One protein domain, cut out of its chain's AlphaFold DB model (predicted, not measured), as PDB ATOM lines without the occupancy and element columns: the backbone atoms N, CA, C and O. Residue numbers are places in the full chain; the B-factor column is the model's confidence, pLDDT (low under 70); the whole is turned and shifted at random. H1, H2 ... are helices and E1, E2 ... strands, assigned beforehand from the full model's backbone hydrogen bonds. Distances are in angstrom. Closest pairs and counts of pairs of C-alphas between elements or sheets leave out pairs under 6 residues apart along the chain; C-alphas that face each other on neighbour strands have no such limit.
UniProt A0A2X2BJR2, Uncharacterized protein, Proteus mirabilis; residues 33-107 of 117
ATOM      1  N   SER A  33      43.518 -33.869  41.113       90.69
ATOM      2  CA  SER A  33      43.284 -33.107  42.346       90.69
ATOM      3  C   SER A  33      44.569 -32.496  42.914       90.69
ATOM      4  O   SER A  33      44.555 -31.360  43.377       90.69
ATOM      5  N   ALA A  34      45.686 -33.228  42.883       90.38
ATOM      6  CA  ALA A  34      46.966 -32.741  43.395       90.38
ATOM      7  C   ALA A  34      47.567 -31.647  42.494       90.38
ATOM      8  O   ALA A  34      48.136 -30.670  42.985       90.38
ATOM      9  N   ILE A  35      47.412 -31.789  41.174       90.44
ATOM     10  CA  ILE A  35      47.814 -30.777  40.193       90.44
ATOM     11  C   ILE A  35      46.969 -29.515  40.382       90.44
ATOM     12  O   ILE A  35      47.535 -28.436  40.520       90.44
ATOM     13  N   ASP A  36      45.645 -29.648  40.486       93.06
ATOM     14  CA  ASP A  36      44.735 -28.523  40.712       93.06
ATOM     15  C   ASP A  36      45.063 -27.793  42.023       93.06
ATOM     16  O   ASP A  36      45.134 -26.567  42.039       93.06
ATOM     17  N   GLN A  37      45.343 -28.515  43.113       93.81
ATOM     18  CA  GLN A  37      45.790 -27.909  44.376       93.81
ATOM     19  C   GLN A  37      47.123 -27.168  44.234       93.81
ATOM     20  O   GLN A  37      47.279 -26.070  44.769       93.81
ATOM     21  N   THR A  38      48.069 -27.737  43.485       93.06
ATOM     22  CA  THR A  38      49.359 -27.090  43.214       93.06
ATOM     23  C   THR A  38      49.160 -25.799  42.421       93.06
ATOM     24  O   THR A  38      49.730 -24.771  42.774       93.06
ATOM     25  N   ILE A  39      48.316 -25.828  41.386       94.12
ATOM     26  CA  ILE A  39      47.986 -24.647  40.585       94.12
ATOM     27  C   ILE A  39      47.286 -23.590  41.446       94.12
ATOM     28  O   ILE A  39      47.672 -22.427  41.387       94.12
ATOM     29  N   LYS A  40      46.321 -23.976  42.292       95.75
ATOM     30  CA  LYS A  40      45.661 -23.050  43.228       95.75
ATOM     31  C   LYS A  40      46.670 -22.333  44.115       95.75
ATOM     32  O   LYS A  40      46.652 -21.111  44.182       95.75
ATOM     33  N   ALA A  41      47.568 -23.083  44.754       94.81
ATOM     34  CA  ALA A  41      48.599 -22.501  45.609       94.81
ATOM     35  C   ALA A  41      49.468 -21.500  44.836       94.81
ATOM     36  O   ALA A  41      49.782 -20.432  45.346       94.81
ATOM     37  N   ILE A  42      49.815 -21.813  43.591       94.69
ATOM     38  CA  ILE A  42      50.615 -20.934  42.739       94.69
ATOM     39  C   ILE A  42      49.863 -19.645  42.387       94.69
ATOM     40  O   ILE A  42      50.441 -18.569  42.486       94.69
ATOM     41  N   LEU A  43      48.588 -19.737  42.002       95.12
ATOM     42  CA  LEU A  43      47.779 -18.572  41.629       95.12
ATOM     43  C   LEU A  43      47.494 -17.655  42.822       95.12
ATOM     44  O   LEU A  43      47.485 -16.440  42.654       95.12
ATOM     45  N   LEU A  44      47.317 -18.222  44.018       95.00
ATOM     46  CA  LEU A  44      47.139 -17.462  45.261       95.00
ATOM     47  C   LEU A  44      48.407 -16.717  45.705       95.00
ATOM     48  O   LEU A  44      48.309 -15.773  46.475       95.00
ATOM     49  N   ASN A  45      49.583 -17.137  45.230       93.38
ATOM     50  CA  ASN A  45      50.863 -16.462  45.473       93.38
ATOM     51  C   ASN A  45      51.338 -15.668  44.243       93.38
ATOM     52  O   ASN A  45      52.517 -15.332  44.143       93.38
ATOM     53  N   ALA A  46      50.461 -15.431  43.263       94.75
ATOM     54  CA  ALA A  46      50.797 -14.609  42.111       94.75
ATOM     55  C   ALA A  46      50.850 -13.130  42.512       94.75
ATOM     56  O   ALA A  46      50.022 -12.656  43.284       94.75
ATOM     57  N   GLU A  47      51.786 -12.395  41.929       94.69
ATOM     58  CA  GLU A  47      51.960 -10.965  42.162       94.69
ATOM     59  C   GLU A  47      51.278 -10.183  41.041       94.69
ATOM     60  O   GLU A  47      51.697 -10.244  39.879       94.69
ATOM     61  N   ALA A  48      50.227  -9.435  41.367       93.56
ATOM     62  CA  ALA A  48      49.641  -8.486  40.431       93.56
ATOM     63  C   ALA A  48      50.623  -7.325  40.217       93.56
ATOM     64  O   ALA A  48      51.011  -6.667  41.172       93.56
ATOM     65  N   GLN A  49      51.031  -7.063  38.975       93.25
ATOM     66  CA  GLN A  49      51.964  -5.964  38.677       93.25
ATOM     67  C   GLN A  49      51.260  -4.616  38.483       93.25
ATOM     68  O   GLN A  49      51.901  -3.574  38.456       93.25
ATOM     69  N   SER A  50      49.945  -4.645  38.275       91.94
ATOM     70  CA  SER A  50      49.077  -3.470  38.237       91.94
ATOM     71  C   SER A  50      47.622  -3.903  38.445       91.94
ATOM     72  O   SER A  50      47.301  -5.092  38.334       91.94
ATOM     73  N   ALA A  51      46.707  -2.948  38.625       88.00
ATOM     74  CA  ALA A  51      45.262  -3.203  38.691       88.00
ATOM     75  C   ALA A  51      44.678  -3.887  37.426       88.00
ATOM     76  O   ALA A  51      43.613  -4.521  37.462       88.00
ATOM     77  N   VAL A  52      45.368  -3.777  36.286       88.19
ATOM     78  CA  VAL A  52      44.985  -4.401  35.007       88.19
ATOM     79  C   VAL A  52      45.878  -5.589  34.626       88.19
ATOM     80  O   VAL A  52      45.686  -6.185  33.567       88.19
ATOM     81  N   GLY A  53      46.804  -5.985  35.504       89.00
ATOM     82  CA  GLY A  53      47.817  -7.007  35.243       89.00
ATOM     83  C   GLY A  53      49.055  -6.463  34.503       89.00
ATOM     84  O   GLY A  53      49.221  -5.250  34.380       89.00
ATOM     85  N   PRO A  54      49.947  -7.332  33.996       94.12
ATOM     86  CA  PRO A  54      49.905  -8.791  34.088       94.12
ATOM     87  C   PRO A  54      50.151  -9.297  35.519       94.12
ATOM     88  O   PRO A  54      50.574  -8.549  36.397       94.12
ATOM     89  N   TYR A  55      49.889 -10.581  35.739       95.88
ATOM     90  CA  TYR A  55      50.262 -11.283  36.963       95.88
ATOM     91  C   TYR A  55      51.596 -11.988  36.757       95.88
ATOM     92  O   TYR A  55      51.823 -12.619  35.717       95.88
ATOM     93  N   HIS A  56      52.480 -11.896  37.745       96.31
ATOM     94  CA  HIS A  56      53.751 -12.606  37.766       96.31
ATOM     95  C   HIS A  56      53.680 -13.802  38.699       96.31
ATOM     96  O   HIS A  56      53.168 -13.740  39.810       96.31
ATOM     97  N   ILE A  57      54.199 -14.923  38.212       95.69
ATOM     98  CA  ILE A  57      54.254 -16.177  38.948       95.69
ATOM     99  C   ILE A  57      55.695 -16.667  38.941       95.69
ATOM    100  O   ILE A  57      56.261 -16.918  37.877       95.69
ATOM    101  N   THR A  58      56.285 -16.859  40.118       94.25
ATOM    102  CA  THR A  58      57.665 -17.339  40.241       94.25
ATOM    103  C   THR A  58      57.698 -18.814  40.636       94.25
ATOM    104  O   THR A  58      57.327 -19.184  41.746       94.25
ATOM    105  N   LEU A  59      58.164 -19.689  39.735       91.94
ATOM    106  CA  LEU A  59      58.282 -21.128  39.995       91.94
ATOM    107  C   LEU A  59      59.361 -21.820  39.151       91.94
ATOM    108  O   LEU A  59      59.677 -21.444  38.029       91.94
ATOM    109  N   ASN A  60      59.908 -22.913  39.687       87.12
ATOM    110  CA  ASN A  60      61.050 -23.636  39.108       87.12
ATOM    111  C   ASN A  60      60.654 -24.914  38.336       87.12
ATOM    112  O   ASN A  60      61.436 -25.867  38.254       87.12
ATOM    113  N   SER A  61      59.423 -24.994  37.822       85.81
ATOM    114  CA  SER A  61      58.874 -26.213  37.210       85.81
ATOM    115  C   SER A  61      58.131 -25.943  35.900       85.81
ATOM    116  O   SER A  61      56.946 -25.630  35.906       85.81
ATOM    117  N   ALA A  62      58.803 -26.161  34.765       87.31
ATOM    118  CA  ALA A  62      58.183 -26.041  33.441       87.31
ATOM    119  C   ALA A  62      56.974 -26.977  33.251       87.31
ATOM    120  O   ALA A  62      56.010 -26.593  32.603       87.31
ATOM    121  N   ASN A  63      56.977 -28.158  33.880       89.50
ATOM    122  CA  ASN A  63      55.850 -29.089  33.798       89.50
ATOM    123  C   ASN A  63      54.563 -28.483  34.380       89.50
ATOM    124  O   ASN A  63      53.489 -28.745  33.866       89.50
ATOM    125  N   ILE A  64      54.655 -27.639  35.414       91.56
ATOM    126  CA  ILE A  64      53.463 -26.982  35.974       91.56
ATOM    127  C   ILE A  64      52.951 -25.880  35.039       91.56
ATOM    128  O   ILE A  64      51.747 -25.690  34.928       91.56
ATOM    129  N   ILE A  65      53.848 -25.201  34.318       94.69
ATOM    130  CA  ILE A  65      53.468 -24.244  33.268       94.69
ATOM    131  C   ILE A  65      52.749 -24.954  32.116       94.69
ATOM    132  O   ILE A  65      51.768 -24.438  31.589       94.69
ATOM    133  N   GLU A  66      53.198 -26.154  31.745       93.56
ATOM    134  CA  GLU A  66      52.499 -26.987  30.760       93.56
ATOM    135  C   GLU A  66      51.090 -27.356  31.237       93.56
ATOM    136  O   GLU A  66      50.145 -27.225  30.465       93.56
ATOM    137  N   GLU A  67      50.921 -27.755  32.501       93.94
ATOM    138  CA  GLU A  67      49.593 -28.054  33.057       93.94
ATOM    139  C   GLU A  67      48.692 -26.810  33.155       93.94
ATOM    140  O   GLU A  67      47.507 -26.891  32.835       93.94
ATOM    141  N   LEU A  68      49.243 -25.640  33.502       95.12
ATOM    142  CA  LEU A  68      48.532 -24.355  33.448       95.12
ATOM    143  C   LEU A  68      48.013 -24.060  32.034       95.12
ATOM    144  O   LEU A  68      46.829 -23.783  31.853       95.12
ATOM    145  N   ASN A  69      48.882 -24.170  31.026       96.44
ATOM    146  CA  ASN A  69      48.520 -23.919  29.631       96.44
ATOM    147  C   ASN A  69      47.512 -24.940  29.089       96.44
ATOM    148  O   ASN A  69      46.602 -24.566  28.353       96.44
ATOM    149  N   LYS A  70      47.611 -26.216  29.486       94.25
ATOM    150  CA  LYS A  70      46.586 -27.223  29.166       94.25
ATOM    151  C   LYS A  70      45.233 -26.869  29.776       94.25
ATOM    152  O   LYS A  70      44.206 -27.038  29.119       94.25
ATOM    153  N   LYS A  71      45.220 -26.379  31.021       94.69
ATOM    154  CA  LYS A  71      43.982 -25.968  31.689       94.69
ATOM    155  C   LYS A  71      43.359 -24.759  31.002       94.69
ATOM    156  O   LYS A  71      42.167 -24.804  30.733       94.69
ATOM    157  N   LEU A  72      44.159 -23.757  30.629       96.50
ATOM    158  CA  LEU A  72      43.706 -22.627  29.808       96.50
ATOM    159  C   LEU A  72      43.070 -23.103  28.501       96.50
ATOM    160  O   LEU A  72      41.924 -22.767  28.245       96.50
ATOM    161  N   ALA A  73      43.750 -23.971  27.748       95.75
ATOM    162  CA  ALA A  73      43.216 -24.514  26.499       95.75
ATOM    163  C   ALA A  73      41.920 -25.329  26.684       95.75
ATOM    164  O   ALA A  73      41.115 -25.415  25.762       95.75
ATOM    165  N   THR A  74      41.718 -25.933  27.863       93.75
ATOM    166  CA  THR A  74      40.483 -26.657  28.214       93.75
ATOM    167  C   THR A  74      39.342 -25.709  28.588       93.75
ATOM    168  O   THR A  74      38.183 -26.053  28.380       93.75
ATOM    169  N   ILE A  75      39.659 -24.543  29.163       94.75
ATOM    170  CA  ILE A  75      38.681 -23.499  29.488       94.75
ATOM    171  C   ILE A  75      38.249 -22.797  28.197       94.75
ATOM    172  O   ILE A  75      37.073 -22.813  27.854       94.75
ATOM    173  N   ASP A  76      39.214 -22.219  27.479       93.44
ATOM    174  CA  ASP A  76      39.020 -21.526  26.209       93.44
ATOM    175  C   ASP A  76      40.348 -21.505  25.425       93.44
ATOM    176  O   ASP A  76      41.371 -20.989  25.882       93.44
ATOM    177  N   GLY A  77      40.327 -22.067  24.214       92.12
ATOM    178  CA  GLY A  77      41.491 -22.177  23.331       92.12
ATOM    179  C   GLY A  77      42.024 -20.851  22.774       92.12
ATOM    180  O   GLY A  77      43.066 -20.856  22.121       92.12
ATOM    181  N   THR A  78      41.338 -19.732  23.008       94.31
ATOM    182  CA  THR A  78      41.755 -18.386  22.581       94.31
ATOM    183  C   THR A  78      42.515 -17.613  23.662       94.31
ATOM    184  O   THR A  78      43.108 -16.570  23.370       94.31
ATOM    185  N   LEU A  79      42.544 -18.122  24.900       95.00
ATOM    186  CA  LEU A  79      43.256 -17.490  26.009       95.00
ATOM    187  C   LEU A  79      44.771 -17.478  25.776       95.00
ATOM    188  O   LEU A  79      45.365 -18.414  25.239       95.00
ATOM    189  N   ALA A  80      45.417 -16.403  26.226       96.12
ATOM    190  CA  ALA A  80      46.857 -16.255  26.095       96.12
ATOM    191  C   ALA A  80      47.596 -17.248  27.003       96.12
ATOM    192  O   ALA A  80      47.327 -17.354  28.198       96.12
ATOM    193  N   SER A  81      48.589 -17.943  26.450       96.38
ATOM    194  CA  SER A  81      49.423 -18.861  27.225       96.38
ATOM    195  C   SER A  81      50.210 -18.136  28.318       96.38
ATOM    196  O   SER A  81      50.693 -17.023  28.110       96.38
ATOM    197  N   VAL A  82      50.458 -18.825  29.427       96.69
ATOM    198  CA  VAL A  82      51.470 -18.458  30.418       96.69
ATOM    199  C   VAL A  82      52.855 -18.562  29.782       96.69
ATOM    200  O   VAL A  82      53.273 -19.647  29.355       96.69
ATOM    201  N   THR A  83      53.582 -17.446  29.732       95.69
ATOM    202  CA  THR A  83      54.899 -17.352  29.085       95.69
ATOM    203  C   THR A  83      55.984 -16.963  30.076       95.69
ATOM    204  O   THR A  83      55.722 -16.430  31.147       95.69
ATOM    205  N   LYS A  84      57.240 -17.285  29.760       95.31
ATOM    206  CA  LYS A  84      58.367 -16.930  30.624       95.31
ATOM    207  C   LYS A  84      58.696 -15.444  30.463       95.31
ATOM    208  O   LYS A  84      58.955 -15.009  29.342       95.31
ATOM    209  N   LYS A  85      58.786 -14.708  31.574       94.94
ATOM    210  CA  LYS A  85      59.207 -13.301  31.570       94.94
ATOM    211  C   LYS A  85      60.636 -13.194  31.041       94.94
ATOM    212  O   LYS A  85      61.549 -13.861  31.544       94.94
ATOM    213  N   ARG A  86      60.856 -12.346  30.033       91.81
ATOM    214  CA  ARG A  86      62.199 -12.108  29.483       91.81
ATOM    215  C   ARG A  86      63.118 -11.558  30.577       91.81
ATOM    216  O   ARG A  86      62.728 -10.688  31.345       91.81
ATOM    217  N   GLY A  87      64.343 -12.075  30.646       89.88
ATOM    218  CA  GLY A  87      65.319 -11.671  31.663       89.88
ATOM    219  C   GLY A  87      65.100 -12.297  33.044       89.88
ATOM    220  O   GLY A  87      65.951 -12.127  33.907       89.88
ATOM    221  N   SER A  88      64.027 -13.072  33.253       90.50
ATOM    222  CA  SER A  88      63.844 -13.840  34.486       90.50
ATOM    223  C   SER A  88      64.316 -15.288  34.348       90.50
ATOM    224  O   SER A  88      64.256 -15.913  33.284       90.50
ATOM    225  N   VAL A  89      64.770 -15.857  35.464       87.75
ATOM    226  CA  VAL A  89      65.153 -17.268  35.567       87.75
ATOM    227  C   VAL A  89      63.921 -18.162  35.720       87.75
ATOM    228  O   VAL A  89      63.864 -19.218  35.083       87.75
ATOM    229  N   SER A  90      62.938 -17.732  36.509       92.25
ATOM    230  CA  SER A  90      61.823 -18.560  36.994       92.25
ATOM    231  C   SER A  90      60.489 -17.817  37.097       92.25
ATOM    232  O   SER A  90      59.517 -18.389  37.581       92.25
ATOM    233  N   THR A  91      60.422 -16.569  36.637       95.62
ATOM    234  CA  THR A  91      59.182 -15.786  36.602       95.62
ATOM    235  C   THR A  91      58.476 -15.974  35.270       95.62
ATOM    236  O   THR A  91      59.094 -15.939  34.200       95.62
ATOM    237  N   TYR A  92      57.170 -16.146  35.354       96.81
ATOM    238  CA  TYR A  92      56.254 -16.294  34.242       96.81
ATOM    239  C   TYR A  92      55.202 -15.193  34.304       96.81
ATOM    240  O   TYR A  92      54.842 -14.740  35.389       96.81
ATOM    241  N   GLU A  93      54.732 -14.766  33.140       96.56
ATOM    242  CA  GLU A  93      53.718 -13.733  32.984       96.56
ATOM    243  C   GLU A  93      52.401 -14.371  32.562       96.56
ATOM    244  O   GLU A  93      52.356 -15.246  31.689       96.56
ATOM    245  N   VAL A  94      51.326 -13.916  33.197       96.94
ATOM    246  CA  VAL A  94      49.955 -14.318  32.900       96.94
ATOM    247  C   VAL A  94      49.141 -13.059  32.653       96.94
ATOM    248  O   VAL A  94      49.152 -12.124  33.456       96.94
ATOM    249  N   THR A  95      48.435 -13.014  31.527       96.56
ATOM    250  CA  THR A  95      47.500 -11.917  31.251       96.56
ATOM    251  C   THR A  95      46.343 -11.953  32.248       96.56
ATOM    252  O   THR A  95      45.985 -13.020  32.748       96.56
ATOM    253  N   LYS A  96      45.733 -10.798  32.526       95.38
ATOM    254  CA  LYS A  96      44.617 -10.701  33.476       95.38
ATOM    255  C   LYS A  96      43.467 -11.649  33.129       95.38
ATOM    256  O   LYS A  96      43.058 -12.421  33.985       95.38
ATOM    257  N   SER A  97      43.046 -11.680  31.863       95.81
ATOM    258  CA  SER A  97      41.976 -12.572  31.402       95.81
ATOM    259  C   SER A  97      42.290 -14.046  31.661       95.81
ATOM    260  O   SER A  97      41.450 -14.779  32.172       95.81
ATOM    261  N   SER A  98      43.512 -14.487  31.358       96.75
ATOM    262  CA  SER A  98      43.915 -15.887  31.547       96.75
ATOM    263  C   SER A  98      44.013 -16.244  33.031       96.75
ATOM    264  O   SER A  98      43.597 -17.327  33.437       96.75
ATOM    265  N   TYR A  99      44.516 -15.324  33.855       96.88
ATOM    266  CA  TYR A  99      44.588 -15.494  35.304       96.88
ATOM    267  C   TYR A  99      43.193 -15.596  35.939       96.88
ATOM    268  O   TYR A  99      42.929 -16.532  36.689       96.88
ATOM    269  N   GLU A 100      42.279 -14.689  35.593       95.62
ATOM    270  CA  GLU A 100      40.907 -14.677  36.114       95.62
ATOM    271  C   GLU A 100      40.144 -15.952  35.737       95.62
ATOM    272  O   GLU A 100      39.551 -16.585  36.608       95.62
ATOM    273  N   ASN A 101      40.252 -16.401  34.481       96.88
ATOM    274  CA  ASN A 101      39.638 -17.653  34.022       96.88
ATOM    275  C   ASN A 101      40.188 -18.883  34.763       96.88
ATOM    276  O   ASN A 101      39.448 -19.812  35.096       96.88
ATOM    277  N   LEU A 102      41.493 -18.906  35.054       96.19
ATOM    278  CA  LEU A 102      42.091 -19.965  35.867       96.19
ATOM    279  C   LEU A 102      41.548 -19.950  37.299       96.19
ATOM    280  O   LEU A 102      41.226 -21.017  37.830       96.19
ATOM    281  N   CYS A 103      41.437 -18.768  37.906       96.38
ATOM    282  CA  CYS A 103      40.892 -18.594  39.248       96.38
ATOM    283  C   CYS A 103      39.424 -19.029  39.327       96.38
ATOM    284  O   CYS A 103      39.069 -19.798  40.220       96.38
ATOM    285  N   GLU A 104      38.601 -18.634  38.357       96.69
ATOM    286  CA  GLU A 104      37.196 -19.035  38.252       96.69
ATOM    287  C   GLU A 104      37.054 -20.555  38.095       96.69
ATOM    288  O   GLU A 104      36.370 -21.208  38.885       96.69
ATOM    289  N   SER A 105      37.795 -21.152  37.153       95.25
ATOM    290  CA  SER A 105      37.810 -22.604  36.919       95.25
ATOM    291  C   SER A 105      38.248 -23.411  38.149       95.25
ATOM    292  O   SER A 105      37.930 -24.595  38.282       95.25
ATOM    293  N   LEU A 106      39.026 -22.797  39.041       94.06
ATOM    294  CA  LEU A 106      39.522 -23.401  40.274       94.06
ATOM    295  C   LEU A 106      38.747 -22.956  41.520       94.06
ATOM    296  O   LEU A 106      39.050 -23.450  42.609       94.06
ATOM    297  N   GLN A 107      37.740 -22.094  41.363       95.56
ATOM    298  CA  GLN A 107      36.921 -21.538  42.439       95.56
ATOM    299  C   GLN A 107      37.770 -20.888  43.544       95.56
ATOM    300  O   GLN A 107      37.585 -21.159  44.731       95.56
TER     301      GLN A 107
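Overview. This is residues 33 to 107 of the 117 residues of an uncharacterized protein of Proteus mirabilis (UniProt A0A2X2BJR2). Three crossed helices, H1, H2 and H3, their centres making a triangle, form one side of a rounded body, and a small ribbon of two antiparallel strands, E1 and E2, forms the other. Residues 47 to 48 pair antiparallel with E1 and residues 83 to 84 with E2, widening the ribbon. The printed part has 75 residues, with three named helices and two named strands in the order H1, E1, H2, E2, H3; the class is mostly helix. It is compact, with a radius of gyration of the C-alphas of 11.3 A and spans of 30 by 25 by 21 A.

Arrangement. H1, residues 33 to 44, only just touches H2, residues 62 to 75, with 3 pairs of C-alphas within 8 A, the closest Ile 39 and Leu 68 at 7.2 A; they are about perpendicular, at 85 degrees. H1 only just touches H3, residues 96 to 105, with 3 such pairs, the closest Leu 43 and Cys 103 at 7.3 A, at a steep tilt of 40 degrees, opposite ways. H2 touches H3, closest at C-alphas 72 and 102, 6.8 A, about perpendicular at 79 degrees. E1, residues 55 to 58, is antiparallel to E2, residues 91 to 94; N 55 and O 94 are 2.9 A apart and N 92 and O 57 2.8 A, within hydrogen-bond range. H1 and E2 are apart. In H1, H2 and H3 every O i to N i+4 pair is within hydrogen-bond range.

Along the chain. H1 begins at C-alpha 33 (43.284, -33.107, 42.346) and is 16.4 A long; E1 is 10.1 A, H2 20.1 A, E2 10.0 A. H3, 14.1 A, ends at C-alpha 105 (37.810, -22.604, 36.919).

Size, cuts and confidence. The C-alphas of Ser 33 and Gly 87, the two farthest apart, are 32.5 A apart. The link from H2 to E2, residues 76 to 90, is long. The printed part has no cut, and no printed residue is under 70 in pLDDT.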